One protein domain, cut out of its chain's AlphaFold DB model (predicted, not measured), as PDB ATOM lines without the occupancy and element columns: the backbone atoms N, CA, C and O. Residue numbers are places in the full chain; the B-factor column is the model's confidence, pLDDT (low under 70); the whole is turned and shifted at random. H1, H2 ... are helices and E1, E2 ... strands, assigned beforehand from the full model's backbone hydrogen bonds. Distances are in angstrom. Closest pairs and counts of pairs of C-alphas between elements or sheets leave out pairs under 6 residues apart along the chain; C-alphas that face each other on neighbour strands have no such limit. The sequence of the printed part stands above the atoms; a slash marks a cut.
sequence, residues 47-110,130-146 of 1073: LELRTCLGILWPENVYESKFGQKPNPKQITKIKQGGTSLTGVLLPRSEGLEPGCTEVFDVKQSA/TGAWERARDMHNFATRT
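This is residues 47 to 110 and 130 to 146 of the 1073 residues of the protein "Hypothetical protein" of Symbiodinium sp. CCMP2592 (UniProt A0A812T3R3). What shape is this? One strongly twisted sheet curls like part of a barrel, with E1 and E4 making a long two-stranded arm at one end and H1 at the other. H2 crosses over E1, while E2 and E3 form a hairpin. What is the make-up? The 81 printed residues include two named helices and five named strands, ordered E1 H1 E2 E3 E4 H2 E5, of mixed class; the all-antiparallel sheet runs E2 E3 E1 E4 E5. The whole is compact, with a radius of gyration of the C-alphas of 12.9 A, and spans 45 by 28 by 23 A.

How do the strands pair? E1, residues 47 to 58, bends by 52 degrees at residue 53 and is antiparallel to E4, residues 101 to 109, with N 51 and O 105 2.8 A apart, and to E3, residues 83 to 90, with N 57 and O 88 at 2.8 A. E2, residues 75 to 80, forms the hairpin with E3, N 78 and O 85 at 2.9 A; E5, residues 143 to 146, is antiparallel to E4, N 102 and O 145 at 3.0 A. Where are the helices? H1, residues 59 to 66, is on the sheet at a height of 8.7 A, along E1 at 13 degrees on the local plane; its closest C-alphas to E3 are Glu 59 and Gly 87, 4.9 A. H2, residues 130 to 137, is on the sheet at a height of 10.0 A, across E1 at 86 degrees on the local plane, the closest C-alphas being Leu 53 and Trp 133, 7.2 A. Are E1, H1 and E2 a unit? They make a split strand-helix-strand unit, two strands of one sheet that are joined along the chain through a helix and have another strand, E3, between them in the sheet, and its crossover is right-handed. Are the helix backbones complete? Every O i to N i+4 pair is within hydrogen-bond range in H1, and 3 of 4 in H2.

Where does E1 lie? It starts at C-alpha 47 (26.178, 16.512, 14.076) and measures 30.6 A. Where does E5 end? At C-alpha 146 (33.445, 31.956, 28.970), after E4 of 24.8 A and E3 of 20.4 A.

What is missing? Residues 111 to 129 are cut out, and C-alphas 110 and 130 are 25.4 A apart. Where is confidence low? Residues 47 to 50, 80 to 83, 106 to 110 and 130 to 146 have pLDDT under 70.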
ATOM      1  N   LEU A  47      26.022  15.114  14.469       40.44
ATOM      2  CA  LEU A  47      26.178  16.512  14.076       40.44
ATOM      3  C   LEU A  47      25.412  17.419  15.048       40.44
ATOM      4  O   LEU A  47      24.203  17.615  14.932       40.44
ATOM      5  N   GLU A  48      26.136  17.985  16.015       51.53
ATOM      6  CA  GLU A  48      25.618  19.033  16.894       51.53
ATOM      7  C   GLU A  48      25.515  20.375  16.162       51.53
ATOM      8  O   GLU A  48      26.496  21.112  16.018       51.53
ATOM      9  N   LEU A  49      24.302  20.747  15.758       51.88
ATOM     10  CA  LEU A  49      24.039  22.060  15.191       51.88
ATOM     11  C   LEU A  49      23.916  23.100  16.318       51.88
ATOM     12  O   LEU A  49      22.853  23.296  16.912       51.88
ATOM     13  N   ARG A  50      25.039  23.757  16.632       68.06
ATOM     14  CA  ARG A  50      25.142  24.774  17.693       68.06
ATOM     15  C   ARG A  50      24.820  26.174  17.161       68.06
ATOM     16  O   ARG A  50      25.656  26.811  16.520       68.06
ATOM     17  N   THR A  51      23.628  26.681  17.465       76.88
ATOM     18  CA  THR A  51      23.194  28.037  17.088       76.88
ATOM     19  C   THR A  51      23.489  29.009  18.228       76.88
ATOM     20  O   THR A  51      22.966  28.860  19.330       76.88
ATOM     21  N   CYS A  52      24.327  30.022  17.989       81.19
ATOM     22  CA  CYS A  52      24.578  31.068  18.984       81.19
ATOM     23  C   CYS A  52      23.323  31.934  19.145       81.19
ATOM     24  O   CYS A  52      22.916  32.608  18.200       81.19
ATOM     25  N   LEU A  53      22.720  31.911  20.334       82.25
ATOM     26  CA  LEU A  53      21.561  32.742  20.660       82.25
ATOM     27  C   LEU A  53      22.007  34.168  20.998       82.25
ATOM     28  O   LEU A  53      21.430  35.139  20.518       82.25
ATOM     29  N   GLY A  54      23.061  34.300  21.802       91.31
ATOM     30  CA  GLY A  54      23.583  35.596  22.216       91.31
ATOM     31  C   GLY A  54      24.675  35.481  23.269       91.31
ATOM     32  O   GLY A  54      25.243  34.413  23.501       91.31
ATOM     33  N   ILE A  55      24.956  36.602  23.917       92.75
ATOM     34  CA  ILE A  55      25.934  36.737  24.992       92.75
ATOM     35  C   ILE A  55      25.164  37.117  26.256       92.75
ATOM     36  O   ILE A  55      24.455  38.122  26.264       92.75
ATOM     37  N   LEU A  56      25.269  36.321  27.320       94.69
ATOM     38  CA  LEU A  56      24.718  36.659  28.629       94.69
ATOM     39  C   LEU A  56      25.704  37.583  29.350       94.69
ATOM     40  O   LEU A  56      26.840  37.192  29.633       94.69
ATOM     41  N   TRP A  57      25.251  38.799  29.640       95.62
ATOM     42  CA  TRP A  57      25.968  39.816  30.402       95.62
ATOM     43  C   TRP A  57      25.462  39.804  31.848       95.62
ATOM     44  O   TRP A  57      24.306  40.183  32.069       95.62
ATOM     45  N   PRO A  58      26.275  39.393  32.837       95.06
ATOM     46  CA  PRO A  58      25.914  39.505  34.248       95.06
ATOM     47  C   PRO A  58      25.506  40.938  34.616       95.06
ATOM     48  O   PRO A  58      26.033  41.902  34.059       95.06
ATOM     49  N   GLU A  59      24.569  41.086  35.555       93.75
ATOM     50  CA  GLU A  59      23.920  42.375  35.867       93.75
ATOM     51  C   GLU A  59      24.929  43.491  36.207       93.75
ATOM     52  O   GLU A  59      24.774  44.625  35.758       93.75
ATOM     53  N   ASN A  60      26.016  43.157  36.907       91.50
ATOM     54  CA  ASN A  60      27.117  44.067  37.230       91.50
ATOM     55  C   ASN A  60      27.970  44.475  36.011       91.50
ATOM     56  O   ASN A  60      28.412  45.621  35.940       91.50
ATOM     57  N   VAL A  61      28.191  43.578  35.044       92.38
ATOM     58  CA  VAL A  61      28.936  43.885  33.806       92.38
ATOM     59  C   VAL A  61      28.074  44.743  32.873       92.38
ATOM     60  O   VAL A  61      28.561  45.721  32.305       92.38
ATOM     61  N   TYR A  62      26.773  44.444  32.785       94.12
ATOM     62  CA  TYR A  62      25.801  45.278  32.073       94.12
ATOM     63  C   TYR A  62      25.730  46.696  32.669       94.12
ATOM     64  O   TYR A  62      25.865  47.679  31.938       94.12
ATOM     65  N   GLU A  63      25.605  46.814  33.997       94.00
ATOM     66  CA  GLU A  63      25.632  48.106  34.698       94.00
ATOM     67  C   GLU A  63      26.931  48.876  34.452       94.00
ATOM     68  O   GLU A  63      26.886  50.076  34.175       94.00
ATOM     69  N   SER A  64      28.077  48.193  34.494       90.25
ATOM     70  CA  SER A  64      29.382  48.816  34.266       90.25
ATOM     71  C   SER A  64      29.551  49.344  32.839       90.25
ATOM     72  O   SER A  64      30.167  50.395  32.664       90.25
ATOM     73  N   LYS A  65      29.038  48.638  31.822       91.19
ATOM     74  CA  LYS A  65      29.209  49.011  30.408       91.19
ATOM     75  C   LYS A  65      28.195  50.049  29.931       91.19
ATOM     76  O   LYS A  65      28.569  50.976  29.216       91.19
ATOM     77  N   PHE A  66      26.926  49.895  30.311       89.25
ATOM     78  CA  PHE A  66      25.827  50.744  29.836       89.25
ATOM     79  C   PHE A  66      25.460  51.875  30.811       89.25
ATOM     80  O   PHE A  66      24.622  52.711  30.479       89.25
ATOM     81  N   GLY A  67      26.064  51.922  32.006       91.81
ATOM     82  CA  GLY A  67      25.858  52.986  32.996       91.81
ATOM     83  C   GLY A  67      24.465  53.008  33.639       91.81
ATOM     84  O   GLY A  67      24.107  53.983  34.298       91.81
ATOM     85  N   GLN A  68      23.665  51.957  33.441       92.38
ATOM     86  CA  GLN A  68      22.271  51.867  33.876       92.38
ATOM     87  C   GLN A  68      21.931  50.458  34.367       92.38
ATOM     88  O   GLN A  68      22.429  49.467  33.830       92.38
ATOM     89  N   LYS A  69      21.045  50.365  35.366       90.88
ATOM     90  CA  LYS A  69      20.542  49.075  35.856       90.88
ATOM     91  C   LYS A  69      19.693  48.378  34.785       90.88
ATOM     92  O   LYS A  69      18.880  49.054  34.146       90.88
ATOM     93  N   PRO A  70      19.834  47.054  34.586       91.69
ATOM     94  CA  PRO A  70      19.005  46.319  33.640       91.69
ATOM     95  C   PRO A  70      17.533  46.365  34.066       91.69
ATOM     96  O   PRO A  70      17.204  46.323  35.253       91.69
ATOM     97  N   ASN A  71      16.617  46.435  33.097       89.69
ATOM     98  CA  ASN A  71      15.192  46.336  33.399       89.69
ATOM     99  C   ASN A  71      14.893  44.911  33.906       89.69
ATOM    100  O   ASN A  71      15.279  43.960  33.224       89.69
ATOM    101  N   PRO A  72      14.155  44.711  35.016       88.31
ATOM    102  CA  PRO A  72      13.808  43.372  35.502       88.31
ATOM    103  C   PRO A  72      13.130  42.459  34.465       88.31
ATOM    104  O   PRO A  72      13.217  41.244  34.579       88.31
ATOM    105  N   LYS A  73      12.491  43.022  33.426       83.62
ATOM    106  CA  LYS A  73      11.905  42.264  32.302       83.62
ATOM    107  C   LYS A  73      12.916  41.784  31.244       83.62
ATOM    108  O   LYS A  73      12.523  41.062  30.336       83.62
ATOM    109  N   GLN A  74      14.174  42.217  31.320       85.38
ATOM    110  CA  GLN A  74      15.271  41.833  30.419       85.38
ATOM    111  C   GLN A  74      16.253  40.843  31.072       85.38
ATOM    112  O   GLN A  74      17.083  40.255  30.378       85.38
ATOM    113  N   ILE A  75      16.167  40.650  32.394       90.19
ATOM    114  CA  ILE A  75      17.018  39.710  33.129       90.19
ATOM    115  C   ILE A  75      16.563  38.283  32.804       90.19
ATOM    116  O   ILE A  75      15.460  37.860  33.145       90.19
ATOM    117  N   THR A  76      17.438  37.544  32.134       88.75
ATOM    118  CA  THR A  76      17.271  36.140  31.759       88.75
ATOM    119  C   THR A  76      18.013  35.264  32.768       88.75
ATOM    120  O   THR A  76      19.109  35.614  33.211       88.75
ATOM    121  N   LYS A  77      17.426  34.120  33.142       89.12
ATOM    122  CA  LYS A  77      18.020  33.164  34.087       89.12
ATOM    123  C   LYS A  77      18.280  31.827  33.402       89.12
ATOM    124  O   LYS A  77      17.341  31.163  32.976       89.12
ATOM    125  N   ILE A  78      19.546  31.430  33.328       83.00
ATOM    126  CA  ILE A  78      20.015  30.232  32.621       83.00
ATOM    127  C   ILE A  78      20.545  29.222  33.641       83.00
ATOM    128  O   ILE A  78      21.352  29.576  34.499       83.00
ATOM    129  N   LYS A  79      20.102  27.962  33.560       74.62
ATOM    130  CA  LYS A  79      20.653  26.857  34.363       74.62
ATOM    131  C   LYS A  79      21.786  26.172  33.598       74.62
ATOM    132  O   LYS A  79      21.588  25.770  32.456       74.62
ATOM    133  N   GLN A  80      22.935  25.991  34.244       66.62
ATOM    134  CA  GLN A  80      24.101  25.300  33.684       66.62
ATOM    135  C   GLN A  80      24.792  24.489  34.785       66.62
ATOM    136  O   GLN A  80      25.096  25.024  35.843       66.62
ATOM    137  N   GLY A  81      25.031  23.190  34.568       63.25
ATOM    138  CA  GLY A  81      25.778  22.348  35.523       63.25
ATOM    139  C   GLY A  81      25.196  22.265  36.946       63.25
ATOM    140  O   GLY A  81      25.902  21.875  37.867       63.25
ATOM    141  N   GLY A  82      23.931  22.654  37.144       65.88
ATOM    142  CA  GLY A  82      23.280  22.768  38.455       65.88
ATOM    143  C   GLY A  82      23.277  24.182  39.055       65.88
ATOM    144  O   GLY A  82      22.413  24.480  39.879       65.88
ATOM    145  N   THR A  83      24.155  25.088  38.611       63.38
ATOM    146  CA  THR A  83      24.106  26.507  39.002       63.38
ATOM    147  C   THR A  83      23.115  27.283  38.128       63.38
ATOM    148  O   THR A  83      22.644  26.805  37.093       63.38
ATOM    149  N   SER A  84      22.728  28.483  38.572       79.44
ATOM    150  CA  SER A  84      21.877  29.400  37.803       79.44
ATOM    151  C   SER A  84      22.581  30.735  37.607       79.44
ATOM    152  O   SER A  84      22.832  31.435  38.586       79.44
ATOM    153  N   LEU A  85      22.841  31.101  36.357       87.31
ATOM    154  CA  LEU A  85      23.378  32.399  35.958       87.31
ATOM    155  C   LEU A  85      22.219  33.377  35.705       87.31
ATOM    156  O   LEU A  85      21.204  32.984  35.124       87.31
ATOM    157  N   THR A  86      22.359  34.639  36.118       89.81
ATOM    158  CA  THR A  86      21.413  35.728  35.809       89.81
ATOM    159  C   THR A  86      22.124  36.894  35.135       89.81
ATOM    160  O   THR A  86      23.255  37.237  35.479       89.81
ATOM    161  N   GLY A  87      21.470  37.491  34.141       94.81
ATOM    162  CA  GLY A  87      22.031  38.591  33.361       94.81
ATOM    163  C   GLY A  87      21.127  39.008  32.205       94.81
ATOM    164  O   GLY A  87      20.065  38.427  31.997       94.81
ATOM    165  N   VAL A  88      21.543  40.006  31.429       95.19
ATOM    166  CA  VAL A  88      20.852  40.401  30.192       95.19
ATOM    167  C   VAL A  88      21.437  39.614  29.024       95.19
ATOM    168  O   VAL A  88      22.650  39.609  28.830       95.19
ATOM    169  N   LEU A  89      20.589  38.951  28.237       92.94
ATOM    170  CA  LEU A  89      21.015  38.246  27.029       92.94
ATOM    171  C   LEU A  89      21.004  39.226  25.843       92.94
ATOM    172  O   LEU A  89      19.942  39.669  25.410       92.94
ATOM    173  N   LEU A  90      22.190  39.598  25.357       92.50
ATOM    174  CA  LEU A  90      22.403  40.569  24.276       92.50
ATOM    175  C   LEU A  90      22.827  39.879  22.967       92.50
ATOM    176  O   LEU A  90      23.430  38.802  23.006       92.50
ATOM    177  N   PRO A  91      22.547  40.476  21.792       88.56
ATOM    178  CA  PRO A  91      23.016  39.945  20.517       88.56
ATOM    179  C   PRO A  91      24.547  39.995  20.420       88.56
ATOM    180  O   PRO A  91      25.207  40.854  21.004       88.56
ATOM    181  N   ARG A  92      25.129  39.088  19.626       84.69
ATOM    182  CA  ARG A  92      26.591  38.941  19.480       84.69
ATOM    183  C   ARG A  92      27.300  40.193  18.923       84.69
ATOM    184  O   ARG A  92      28.519  40.293  19.032       84.69
ATOM    185  N   SER A  93      26.549  41.141  18.354       83.94
ATOM    186  CA  SER A  93      27.029  42.454  17.897       83.94
ATOM    187  C   SER A  93      27.608  43.325  19.011       83.94
ATOM    188  O   SER A  93      28.513  44.107  18.739       83.94
ATOM    189  N   GLU A  94      27.136  43.171  20.253       84.38
ATOM    190  CA  GLU A  94      27.572  43.999  21.391       84.38
ATOM    191  C   GLU A  94      28.969  43.619  21.921       84.38
ATOM    192  O   GLU A  94      29.530  44.318  22.764       84.38
ATOM    193  N   GLY A  95      29.552  42.527  21.413       76.56
ATOM    194  CA  GLY A  95      30.881  42.049  21.785       76.56
ATOM    195  C   GLY A  95      30.917  41.185  23.050       76.56
ATOM    196  O   GLY A  95      29.960  41.096  23.818       76.56
ATOM    197  N   LEU A  96      32.053  40.508  23.248       83.56
ATOM    198  CA  LEU A  96      32.298  39.595  24.368       83.56
ATOM    199  C   LEU A  96      33.287  40.221  25.363       83.56
ATOM    200  O   LEU A  96      34.501  40.016  25.262       83.56
ATOM    201  N   GLU A  97      32.747  40.997  26.301       86.75
ATOM    202  CA  GLU A  97      33.491  41.559  27.438       86.75
ATOM    203  C   GLU A  97      33.925  40.477  28.452       86.75
ATOM    204  O   GLU A  97      33.328  39.393  28.496       86.75
ATOM    205  N   PRO A  98      34.944  40.741  29.292       80.88
ATOM    206  CA  PRO A  98      35.325  39.857  30.393       80.88
ATOM    207  C   PRO A  98      34.146  39.550  31.331       80.88
ATOM    208  O   PRO A  98      33.356  40.427  31.677       80.88
ATOM    209  N   GLY A  99      34.010  38.286  31.736       80.50
ATOM    210  CA  GLY A  99      32.898  37.817  32.578       80.50
ATOM    211  C   GLY A  99      31.566  37.587  31.847       80.50
ATOM    212  O   GLY A  99      30.661  36.983  32.424       80.50
ATOM    213  N   CYS A 100      31.436  37.987  30.579       88.56
ATOM    214  CA  CYS A 100      30.288  37.630  29.747       88.56
ATOM    215  C   CYS A 100      30.400  36.197  29.196       88.56
ATOM    216  O   CYS A 100      31.484  35.619  29.084       88.56
ATOM    217  N   THR A 101      29.251  35.609  28.864       86.38
ATOM    218  CA  THR A 101      29.111  34.174  28.574       86.38
ATOM    219  C   THR A 101      28.381  33.961  27.244       86.38
ATOM    220  O   THR A 101      27.222  34.349  27.130       86.38
ATOM    221  N   GLU A 102      29.009  33.347  26.233       88.25
ATOM    222  CA  GLU A 102      28.297  32.995  24.986       88.25
ATOM    223  C   GLU A 102      27.303  31.852  25.247       88.25
ATOM    224  O   GLU A 102      27.674  30.848  25.856       88.25
ATOM    225  N   VAL A 103      26.060  31.994  24.774       84.75
ATOM    226  CA  VAL A 103      24.951  31.045  24.971       84.75
ATOM    227  C   VAL A 103      24.558  30.414  23.637       84.75
ATOM    228  O   VAL A 103      24.316  31.120  22.653       84.75
ATOM    229  N   PHE A 104      24.447  29.084  23.616       81.38
ATOM    230  CA  PHE A 104      24.111  28.309  22.423       81.38
ATOM    231  C   PHE A 104      22.863  27.441  22.636       81.38
ATOM    232  O   PHE A 104      22.749  26.746  23.647       81.38
ATOM    233  N   ASP A 105      21.969  27.462  21.647       75.31
ATOM    234  CA  ASP A 105      21.012  26.386  21.367       75.31
ATOM    235  C   ASP A 105      21.786  25.239  20.699       75.31
ATOM    236  O   ASP A 105      22.596  25.480  19.799       75.31
ATOM    237  N   VAL A 106      21.582  24.005  21.156       67.12
ATOM    238  CA  VAL A 106      22.302  22.820  20.672       67.12
ATOM    239  C   VAL A 106      21.283  21.787  20.221       67.12
ATOM    240  O   VAL A 106      20.623  21.151  21.041       67.12
ATOM    241  N   LYS A 107      21.177  21.605  18.905       63.31
ATOM    242  CA  LYS A 107      20.313  20.588  18.304       63.31
ATOM    243  C   LYS A 107      21.157  19.425  17.818       63.31
ATOM    244  O   LYS A 107      21.945  19.571  16.890       63.31
ATOM    245  N   GLN A 108      20.980  18.273  18.454       42.78
ATOM    246  CA  GLN A 108      21.477  17.001  17.947       42.78
ATOM    247  C   GLN A 108      20.460  16.464  16.939       42.78
ATOM    248  O   GLN A 108      19.326  16.151  17.296       42.78
ATOM    249  N   SER A 109      20.859  16.386  15.671       44.47
ATOM    250  CA  SER A 109      20.092  15.722  14.617       44.47
ATOM    251  C   SER A 109      20.806  14.444  14.202       44.47
ATOM    252  O   SER A 109      21.983  14.494  13.836       44.47
ATOM    253  N   ALA A 110      20.097  13.314  14.204       34.69
ATOM    254  CA  ALA A 110      20.572  12.111  13.532       34.69
ATOM    255  C   ALA A 110      20.796  12.424  12.041       34.69
ATOM    256  O   ALA A 110      19.949  13.055  11.404       34.69
ATOM    257  N   THR A 130      13.827  35.806  14.830       42.72
ATOM    258  CA  THR A 130      12.984  36.266  15.956       42.72
ATOM    259  C   THR A 130      12.004  35.182  16.418       42.72
ATOM    260  O   THR A 130      11.880  34.925  17.613       42.72
ATOM    261  N   GLY A 131      11.359  34.481  15.479       41.91
ATOM    262  CA  GLY A 131      10.452  33.376  15.799       41.91
ATOM    263  C   GLY A 131      11.155  32.119  16.329       41.91
ATOM    264  O   GLY A 131      10.532  31.313  17.016       41.91
ATOM    265  N   ALA A 132      12.436  31.900  16.020       44.31
ATOM    266  CA  ALA A 132      13.248  30.848  16.637       44.31
ATOM    267  C   ALA A 132      13.671  31.234  18.065       44.31
ATOM    268  O   ALA A 132      13.547  30.425  18.979       44.31
ATOM    269  N   TRP A 133      14.089  32.487  18.256       41.34
ATOM    270  CA  TRP A 133      14.478  33.079  19.537       41.34
ATOM    271  C   TRP A 133      13.371  32.999  20.597       41.34
ATOM    272  O   TRP A 133      13.619  32.529  21.706       41.34
ATOM    273  N   GLU A 134      12.136  33.378  20.257       46.56
ATOM    274  CA  GLU A 134      11.006  33.298  21.195       46.56
ATOM    275  C   GLU A 134      10.692  31.848  21.604       46.56
ATOM    276  O   GLU A 134      10.457  31.582  22.780       46.56
ATOM    277  N   ARG A 135      10.786  30.890  20.670       44.47
ATOM    278  CA  ARG A 135      10.585  29.456  20.957       44.47
ATOM    279  C   ARG A 135      11.730  28.832  21.765       44.47
ATOM    280  O   ARG A 135      11.470  27.942  22.567       44.47
ATOM    281  N   ALA A 136      12.969  29.294  21.585       41.38
ATOM    282  CA  ALA A 136      14.131  28.838  22.355       41.38
ATOM    283  C   ALA A 136      14.173  29.424  23.779       41.38
ATOM    284  O   ALA A 136      14.677  28.782  24.694       41.38
ATOM    285  N   ARG A 137      13.614  30.624  23.998       43.62
ATOM    286  CA  ARG A 137      13.447  31.197  25.346       43.62
ATOM    287  C   ARG A 137      12.511  30.348  26.213       43.62
ATOM    288  O   ARG A 137      12.730  30.235  27.416       43.62
ATOM    289  N   ASP A 138      11.480  29.774  25.597       43.81
ATOM    290  CA  ASP A 138      10.390  29.102  26.306       43.81
ATOM    291  C   ASP A 138      10.604  27.578  26.454       43.81
ATOM    292  O   ASP A 138       9.805  26.923  27.123       43.81
ATOM    293  N   MET A 139      11.682  26.998  25.889       42.91
ATOM    294  CA  MET A 139      11.999  25.561  26.005       42.91
ATOM    295  C   MET A 139      13.513  25.240  26.086       42.91
ATOM    296  O   MET A 139      14.285  25.639  25.222       42.91
ATOM    297  N   HIS A 140      13.874  24.359  27.036       38.97
ATOM    298  CA  HIS A 140      15.136  23.587  27.158       38.97
ATOM    299  C   HIS A 140      16.431  24.262  27.687       38.97
ATOM    300  O   HIS A 140      16.439  25.385  28.184       38.97
ATOM    301  N   ASN A 141      17.492  23.441  27.771       34.12
ATOM    302  CA  ASN A 141      18.767  23.683  28.461       34.12
ATOM    303  C   ASN A 141      19.820  24.306  27.529       34.12
ATOM    304  O   ASN A 141      19.786  24.085  26.323       34.12
ATOM    305  N   PHE A 142      20.816  24.991  28.101       39.69
ATOM    306  CA  PHE A 142      21.830  25.733  27.343       39.69
ATOM    307  C   PHE A 142      23.262  25.271  27.641       39.69
ATOM    308  O   PHE A 142      23.606  24.964  28.786       39.69
ATOM    309  N   ALA A 143      24.116  25.300  26.616       37.94
ATOM    310  CA  ALA A 143      25.567  25.152  26.738       37.94
ATOM    311  C   ALA A 143      26.258  26.513  26.544       37.94
ATOM    312  O   ALA A 143      25.749  27.371  25.816       37.94
ATOM    313  N   THR A 144      27.411  26.727  27.190       38.16
ATOM    314  CA  THR A 144      28.082  28.037  27.180       38.16
ATOM    315  C   THR A 144      29.604  27.976  27.075       38.16
ATOM    316  O   THR A 144      30.222  26.930  27.289       38.16
ATOM    317  N   ARG A 145      30.211  29.128  26.757       36.50
ATOM    318  CA  ARG A 145      31.664  29.345  26.764       36.50
ATOM    319  C   ARG A 145      31.994  30.715  27.365       36.50
ATOM    320  O   ARG A 145      31.434  31.727  26.945       36.50
ATOM    321  N   THR A 146      32.916  30.743  28.323       40.97
ATOM    322  CA  THR A 146      33.445  31.956  28.970       40.97
ATOM    323  C   THR A 146      34.862  32.278  28.489       40.97
ATOM    324  O   THR A 146      35.560  31.425  27.934       40.97
TER     325      THR A 146